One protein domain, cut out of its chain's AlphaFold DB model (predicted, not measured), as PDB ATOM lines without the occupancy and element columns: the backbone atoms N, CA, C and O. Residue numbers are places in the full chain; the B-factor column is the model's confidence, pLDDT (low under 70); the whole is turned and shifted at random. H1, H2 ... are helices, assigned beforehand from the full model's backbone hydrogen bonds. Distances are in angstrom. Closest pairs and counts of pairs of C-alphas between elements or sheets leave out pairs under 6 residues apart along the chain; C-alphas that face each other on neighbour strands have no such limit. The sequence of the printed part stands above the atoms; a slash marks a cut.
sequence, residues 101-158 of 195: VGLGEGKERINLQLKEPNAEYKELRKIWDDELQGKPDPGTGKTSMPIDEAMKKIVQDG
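This is residues 101 to 158 of the 195 residues of an uncharacterized protein of Acidobacteria bacterium (UniProt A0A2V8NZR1). Two helices follow each other nearly end to end in one long row, with a long loop before H1 and another between H1 and H2, both bulging to the same side of the row. Residues 113 to 118, just before H1, stick out. The 58 printed residues have two named helices, H1 then H2, and no named strand; the class is all helix, with 24 residues, under half, in named elements. The whole is only just loose, close to extended, with a radius of gyration of the C-alphas of 15.0 A and spans of 50 by 23 by 11 A.

After residues 101 to 118, which hold no named element, comes H1, residues 119 to 132. A long link of 14 residues, 133 to 146, joins it to H2, residues 147 to 156. The helices are close but not clearly touching; their closest C-alphas, those of Leu 132 and Ile 147, are 7.7 A apart. They run the same way at a shallow tilt of 20 degrees. In H1 and H2 every O i to N i+4 pair is within hydrogen-bond range.

H1 begins at C-alpha 119 (341.681, 114.364, 197.793) and is 19.8 A long from first to last C-alpha. H2, 14.0 A long, ends at C-alpha 156 (321.295, 148.569, 205.213).

The C-alphas farthest apart, those of Leu 114 and Gly 158, are 50.9 A apart. The printed part has no cut. Its mean pLDDT is 72.5; residues 101 to 111, 113 to 115, 117 and 135 to 144 are under 70.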
ATOM      1  N   VAL A 101     334.539 114.003 191.825       60.03
ATOM      2  CA  VAL A 101     333.634 115.005 192.399       60.03
ATOM      3  C   VAL A 101     332.942 115.732 191.248       60.03
ATOM      4  O   VAL A 101     333.602 116.243 190.342       60.03
ATOM      5  N   GLY A 102     331.608 115.750 191.258       60.25
ATOM      6  CA  GLY A 102     330.818 116.564 190.334       60.25
ATOM      7  C   GLY A 102     330.728 118.001 190.841       60.25
ATOM      8  O   GLY A 102     330.222 118.230 191.935       60.25
ATOM      9  N   LEU A 103     331.189 118.977 190.052       60.00
ATOM     10  CA  LEU A 103     331.175 120.405 190.417       60.00
ATOM     11  C   LEU A 103     329.800 121.087 190.190       60.00
ATOM     12  O   LEU A 103     329.737 122.260 189.814       60.00
ATOM     13  N   GLY A 104     328.701 120.366 190.416       60.38
ATOM     14  CA  GLY A 104     327.335 120.820 190.124       60.38
ATOM     15  C   GLY A 104     326.833 120.435 188.724       60.38
ATOM     16  O   GLY A 104     327.533 119.768 187.958       60.38
ATOM     17  N   GLU A 105     325.590 120.817 188.406       49.72
ATOM     18  CA  GLU A 105     324.936 120.504 187.126       49.72
ATOM     19  C   GLU A 105     325.775 120.996 185.932       49.72
ATOM     20  O   GLU A 105     326.067 122.182 185.799       49.72
ATOM     21  N   GLY A 106     326.162 120.067 185.052       53.94
ATOM     22  CA  GLY A 106     326.807 120.371 183.770       53.94
ATOM     23  C   GLY A 106     328.334 120.505 183.775       53.94
ATOM     24  O   GLY A 106     328.899 120.746 182.710       53.94
ATOM     25  N   LYS A 107     329.024 120.328 184.911       57.91
ATOM     26  CA  LYS A 107     330.498 120.402 184.962       57.91
ATOM     27  C   LYS A 107     331.164 119.026 184.902       57.91
ATOM     28  O   LYS A 107     330.658 118.042 185.442       57.91
ATOM     29  N   GLU A 108     332.314 118.982 184.230       60.31
ATOM     30  CA  GLU A 108     333.146 117.788 184.076       60.31
ATOM     31  C   GLU A 108     333.596 117.256 185.445       60.31
ATOM     32  O   GLU A 108     333.942 118.021 186.348       60.31
ATOM     33  N   ARG A 109     333.561 115.930 185.614       64.69
ATOM     34  CA  ARG A 109     333.983 115.279 186.859       64.69
ATOM     35  C   ARG A 109     335.495 115.343 186.970       64.69
ATOM     36  O   ARG A 109     336.198 114.935 186.048       64.69
ATOM     37  N   ILE A 110     336.001 115.775 188.119       65.50
ATOM     38  CA  ILE A 110     337.436 115.662 188.388       65.50
ATOM     39  C   ILE A 110     337.732 114.181 188.581       65.50
ATOM     40  O   ILE A 110     337.088 113.555 189.403       65.50
ATOM     41  N   ASN A 111     338.676 113.596 187.848       67.44
ATOM     42  CA  ASN A 111     339.101 112.218 188.102       67.44
ATOM     43  C   ASN A 111     340.094 112.190 189.278       67.44
ATOM     44  O   ASN A 111     341.191 112.742 189.183       67.44
ATOM     45  N   LEU A 112     339.732 111.521 190.377       70.19
ATOM     46  CA  LEU A 112     340.568 111.364 191.578       70.19
ATOM     47  C   LEU A 112     341.117 109.939 191.754       70.19
ATOM     48  O   LEU A 112     341.677 109.624 192.797       70.19
ATOM     49  N   GLN A 113     341.005 109.078 190.740       63.38
ATOM     50  CA  GLN A 113     341.364 107.653 190.833       63.38
ATOM     51  C   GLN A 113     342.817 107.390 191.272       63.38
ATOM     52  O   GLN A 113     343.079 106.397 191.942       63.38
ATOM     53  N   LEU A 114     343.750 108.274 190.901       67.69
ATOM     54  CA  LEU A 114     345.174 108.187 191.260       67.69
ATOM     55  C   LEU A 114     345.579 109.166 192.378       67.69
ATOM     56  O   LEU A 114     346.767 109.309 192.665       67.69
ATOM     57  N   LYS A 115     344.624 109.881 192.984       68.75
ATOM     58  CA  LYS A 115     344.911 110.843 194.054       68.75
ATOM     59  C   LYS A 115     344.808 110.187 195.430       68.75
ATOM     60  O   LYS A 115     344.264 109.100 195.595       68.75
ATOM     61  N   GLU A 116     345.359 110.873 196.427       74.81
ATOM     62  CA  GLU A 116     345.280 110.467 197.831       74.81
ATOM     63  C   GLU A 116     343.819 110.236 198.274       74.81
ATOM     64  O   GLU A 116     342.928 110.958 197.821       74.81
ATOM     65  N   PRO A 117     343.552 109.319 199.225       67.94
ATOM     66  CA  PRO A 117     342.194 109.034 199.709       67.94
ATOM     67  C   PRO A 117     341.420 110.256 200.237       67.94
ATOM     68  O   PRO A 117     340.197 110.263 200.257       67.94
ATOM     69  N   ASN A 118     342.125 111.304 200.670       75.00
ATOM     70  CA  ASN A 118     341.549 112.549 201.188       75.00
ATOM     71  C   ASN A 118     341.371 113.644 200.116       75.00
ATOM     72  O   ASN A 118     341.001 114.773 200.448       75.00
ATOM     73  N   ALA A 119     341.670 113.359 198.847       76.38
ATOM     74  CA  ALA A 119     341.681 114.364 197.793       76.38
ATOM     75  C   ALA A 119     340.277 114.899 197.465       76.38
ATOM     76  O   ALA A 119     340.140 116.091 197.202       76.38
ATOM     77  N   GLU A 120     339.238 114.068 197.589       72.62
ATOM     78  CA  GLU A 120     337.839 114.492 197.433       72.62
ATOM     79  C   GLU A 120     337.471 115.558 198.467       72.62
ATOM     80  O   GLU A 120     336.990 116.634 198.117       72.62
ATOM     81  N   TYR A 121     337.783 115.303 199.740       74.94
ATOM     82  CA  TYR A 121     337.529 116.259 200.815       74.94
ATOM     83  C   TYR A 121     338.251 117.591 200.571       74.94
ATOM     84  O   TYR A 121     337.672 118.658 200.762       74.94
ATOM     85  N   LYS A 122     339.509 117.544 200.114       81.88
ATOM     86  CA  LYS A 122     340.295 118.746 199.794       81.88
ATOM     87  C   LYS A 122     339.676 119.545 198.643       81.88
ATOM     88  O   LYS A 122     339.727 120.771 198.670       81.88
ATOM     89  N   GLU A 123     339.128 118.880 197.632       82.12
ATOM     90  CA  GLU A 123     338.488 119.537 196.487       82.12
ATOM     91  C   GLU A 123     337.127 120.133 196.856       82.12
ATOM     92  O   GLU A 123     336.886 121.299 196.556       82.12
ATOM     93  N   LEU A 124     336.290 119.399 197.596       80.31
ATOM     94  CA  LEU A 124     335.030 119.920 198.140       80.31
ATOM     95  C   LEU A 124     335.262 121.136 199.038       80.31
ATOM     96  O   LEU A 124     334.570 122.143 198.910       80.31
ATOM     97  N   ARG A 125     336.288 121.078 199.895       84.44
ATOM     98  CA  ARG A 125     336.670 122.197 200.760       84.44
ATOM     99  C   ARG A 125     337.009 123.447 199.952       84.44
ATOM    100  O   ARG A 125     336.541 124.520 200.299       84.44
ATOM    101  N   LYS A 126     337.760 123.304 198.855       83.88
ATOM    102  CA  LYS A 126     338.088 124.425 197.960       83.88
ATOM    103  C   LYS A 126     336.849 125.022 197.306       83.88
ATOM    104  O   LYS A 126     336.754 126.237 197.232       83.88
ATOM    105  N   ILE A 127     335.918 124.183 196.847       80.00
ATOM    106  CA  ILE A 127     334.662 124.648 196.243       80.00
ATOM    107  C   ILE A 127     333.859 125.458 197.266       80.00
ATOM    108  O   ILE A 127     333.406 126.554 196.953       80.00
ATOM    109  N   TRP A 128     333.736 124.959 198.499       81.44
ATOM    110  CA  TRP A 128     333.044 125.681 199.567       81.44
ATOM    111  C   TRP A 128     333.756 126.964 199.982       81.44
ATOM    112  O   TRP A 128     333.089 127.965 200.218       81.44
ATOM    113  N   ASP A 129     335.087 126.963 200.052       84.06
ATOM    114  CA  ASP A 129     335.859 128.166 200.366       84.06
ATOM    115  C   ASP A 129     335.705 129.223 199.251       84.06
ATOM    116  O   ASP A 129     335.563 130.412 199.536       84.06
ATOM    117  N   ASP A 130     335.670 128.796 197.987       79.94
ATOM    118  CA  ASP A 130     335.435 129.649 196.819       79.94
ATOM    119  C   ASP A 130     334.016 130.240 196.803       79.94
ATOM    120  O   ASP A 130     333.837 131.430 196.529       79.94
ATOM    121  N   GLU A 131     333.014 129.428 197.141       77.75
ATOM    122  CA  GLU A 131     331.629 129.872 197.299       77.75
ATOM    123  C   GLU A 131     331.496 130.834 198.487       77.75
ATOM    124  O   GLU A 131     330.848 131.873 198.377       77.75
ATOM    125  N   LEU A 132     332.177 130.574 199.603       78.69
ATOM    126  CA  LEU A 132     332.163 131.456 200.772       78.69
ATOM    127  C   LEU A 132     332.809 132.822 200.483       78.69
ATOM    128  O   LEU A 132     332.376 133.840 201.022       78.69
ATOM    129  N   GLN A 133     333.818 132.853 199.610       78.25
ATOM    130  CA  GLN A 133     334.492 134.077 199.156       78.25
ATOM    131  C   GLN A 133     333.695 134.867 198.108       78.25
ATOM    132  O   GLN A 133     334.135 135.935 197.684       78.25
ATOM    133  N   GLY A 134     332.525 134.375 197.702       71.38
ATOM    134  CA  GLY A 134     331.635 135.088 196.795       71.38
ATOM    135  C   GLY A 134     332.009 134.981 195.319       71.38
ATOM    136  O   GLY A 134     331.680 135.871 194.531       71.38
ATOM    137  N   LYS A 135     332.716 133.919 194.914       69.75
ATOM    138  CA  LYS A 135     332.987 133.688 193.492       69.75
ATOM    139  C   LYS A 135     331.678 133.332 192.767       69.75
ATOM    140  O   LYS A 135     330.924 132.494 193.257       69.75
ATOM    141  N   PRO A 136     331.393 133.938 191.601       66.94
ATOM    142  CA  PRO A 136     330.200 133.611 190.829       66.94
ATOM    143  C   PRO A 136     330.263 132.164 190.331       66.94
ATOM    144  O   PRO A 136     331.277 131.749 189.766       66.94
ATOM    145  N   ASP A 137     329.179 131.402 190.515       64.50
ATOM    146  CA  ASP A 137     329.087 130.043 189.986       64.50
ATOM    147  C   ASP A 137     328.999 130.095 188.447       64.50
ATOM    148  O   ASP A 137     328.026 130.637 187.908       64.50
ATOM    149  N   PRO A 138     329.979 129.528 187.711       60.84
ATOM    150  CA  PRO A 138     330.038 129.645 186.255       60.84
ATOM    151  C   PRO A 138     328.880 128.955 185.515       60.84
ATOM    152  O   PRO A 138     328.708 129.205 184.327       60.84
ATOM    153  N   GLY A 139     328.095 128.100 186.182       60.72
ATOM    154  CA  GLY A 139     326.926 127.442 185.582       60.72
ATOM    155  C   GLY A 139     325.620 128.211 185.780       60.72
ATOM    156  O   GLY A 139     324.870 128.427 184.832       60.72
ATOM    157  N   THR A 140     325.336 128.636 187.013       62.12
ATOM    158  CA  THR A 140     324.040 129.244 187.362       62.12
ATOM    159  C   THR A 140     324.044 130.772 187.357       62.12
ATOM    160  O   THR A 140     322.981 131.378 187.487       62.12
ATOM    161  N   GLY A 141     325.215 131.415 187.250       60.72
ATOM    162  CA  GLY A 141     325.360 132.875 187.333       60.72
ATOM    163  C   GLY A 141     325.004 133.452 188.710       60.72
ATOM    164  O   GLY A 141     325.000 134.670 188.897       60.72
ATOM    165  N   LYS A 142     324.701 132.592 189.688       63.03
ATOM    166  CA  LYS A 142     324.440 132.987 191.068       63.03
ATOM    167  C   LYS A 142     325.768 133.384 191.697       63.03
ATOM    168  O   LYS A 142     326.735 132.629 191.664       63.03
ATOM    169  N   THR A 143     325.814 134.590 192.247       66.06
ATOM    170  CA  THR A 143     326.971 135.076 193.001       66.06
ATOM    171  C   THR A 143     326.652 134.900 194.475       66.06
ATOM    172  O   THR A 143     325.680 135.476 194.968       66.06
ATOM    173  N   SER A 144     327.415 134.059 195.164       69.62
ATOM    174  CA  SER A 144     327.392 134.013 196.621       69.62
ATOM    175  C   SER A 144     327.988 135.311 197.174       69.62
ATOM    176  O   SER A 144     328.764 135.997 196.517       69.62
ATOM    177  N   MET A 145     327.576 135.705 198.372       77.31
ATOM    178  CA  MET A 145     328.060 136.911 199.037       77.31
ATOM    179  C   MET A 145     328.681 136.500 200.369       77.31
ATOM    180  O   MET A 145     328.051 135.706 201.076       77.31
ATOM    181  N   PRO A 146     329.858 137.036 200.743       82.12
ATOM    182  CA  PRO A 146     330.430 136.792 202.058       82.12
ATOM    183  C   PRO A 146     329.426 137.145 203.155       82.12
ATOM    184  O   PRO A 146     328.726 138.155 203.068       82.12
ATOM    185  N   ILE A 147     329.369 136.330 204.206       80.94
ATOM    186  CA  ILE A 147     328.375 136.477 205.282       80.94
ATOM    187  C   ILE A 147     328.433 137.885 205.896       80.94
ATOM    188  O   ILE A 147     327.390 138.491 206.134       80.94
ATOM    189  N   ASP A 148     329.629 138.451 206.065       83.75
ATOM    190  CA  ASP A 148     329.815 139.805 206.599       83.75
ATOM    191  C   ASP A 148     329.200 140.891 205.709       83.75
ATOM    192  O   ASP A 148     328.616 141.858 206.202       83.75
ATOM    193  N   GLU A 149     329.303 140.735 204.392       83.75
ATOM    194  CA  GLU A 149     328.676 141.641 203.432       83.75
ATOM    195  C   GLU A 149     327.163 141.445 203.396       83.75
ATOM    196  O   GLU A 149     326.421 142.427 203.353       83.75
ATOM    197  N   ALA A 150     326.699 140.199 203.493       81.00
ATOM    198  CA  ALA A 150     325.279 139.876 203.543       81.00
ATOM    199  C   ALA A 150     324.620 140.489 204.784       81.00
ATOM    200  O   ALA A 150     323.580 141.131 204.670       81.00
ATOM    201  N   MET A 151     325.259 140.379 205.952       82.69
ATOM    202  CA  MET A 151     324.796 141.021 207.185       82.69
ATOM    203  C   MET A 151     324.713 142.541 207.028       82.69
ATOM    204  O   MET A 151     323.694 143.136 207.378       82.69
ATOM    205  N   LYS A 152     325.746 143.176 206.455       85.25
ATOM    206  CA  LYS A 152     325.743 144.625 206.198       85.25
ATOM    207  C   LYS A 152     324.611 145.035 205.260       85.25
ATOM    208  O   LYS A 152     323.905 145.988 205.577       85.25
ATOM    209  N   LYS A 153     324.403 144.310 204.155       83.69
ATOM    210  CA  LYS A 153     323.305 144.592 203.217       83.69
ATOM    211  C   LYS A 153     321.939 144.393 203.854       83.69
ATOM    212  O   LYS A 153     321.086 145.244 203.693       83.69
ATOM    213  N   ILE A 154     321.740 143.343 204.646       84.19
ATOM    214  CA  ILE A 154     320.469 143.107 205.346       84.19
ATOM    215  C   ILE A 154     320.150 144.244 206.329       84.19
ATOM    216  O   ILE A 154     318.999 144.675 206.426       84.19
ATOM    217  N   VAL A 155     321.163 144.734 207.050       86.88
ATOM    218  CA  VAL A 155     321.023 145.879 207.964       86.88
ATOM    219  C   VAL A 155     320.755 147.170 207.185       86.88
ATOM    220  O   VAL A 155     319.882 147.939 207.581       86.88
ATOM    221  N   GLN A 156     321.460 147.394 206.074       82.19
ATOM    222  CA  GLN A 156     321.295 148.569 205.213       82.19
ATOM    223  C   GLN A 156     319.930 148.598 204.510       82.19
ATOM    224  O   GLN A 156     319.278 149.639 204.483       82.19
ATOM    225  N   ASP A 157     319.486 147.460 203.981       78.88
ATOM    226  CA  ASP A 157     318.222 147.303 203.262       78.88
ATOM    227  C   ASP A 157     317.017 147.254 204.221       78.88
ATOM    228  O   ASP A 157     315.867 147.275 203.779       78.88
ATOM    229  N   GLY A 158     317.255 147.172 205.539       70.38
ATOM    230  CA  GLY A 158     316.213 147.209 206.569       70.38
ATOM    231  C   GLY A 158     315.200 146.061 206.479       70.38
ATOM    232  O   GLY A 158     314.077 146.180 206.971       70.38
TER     233      GLY A 158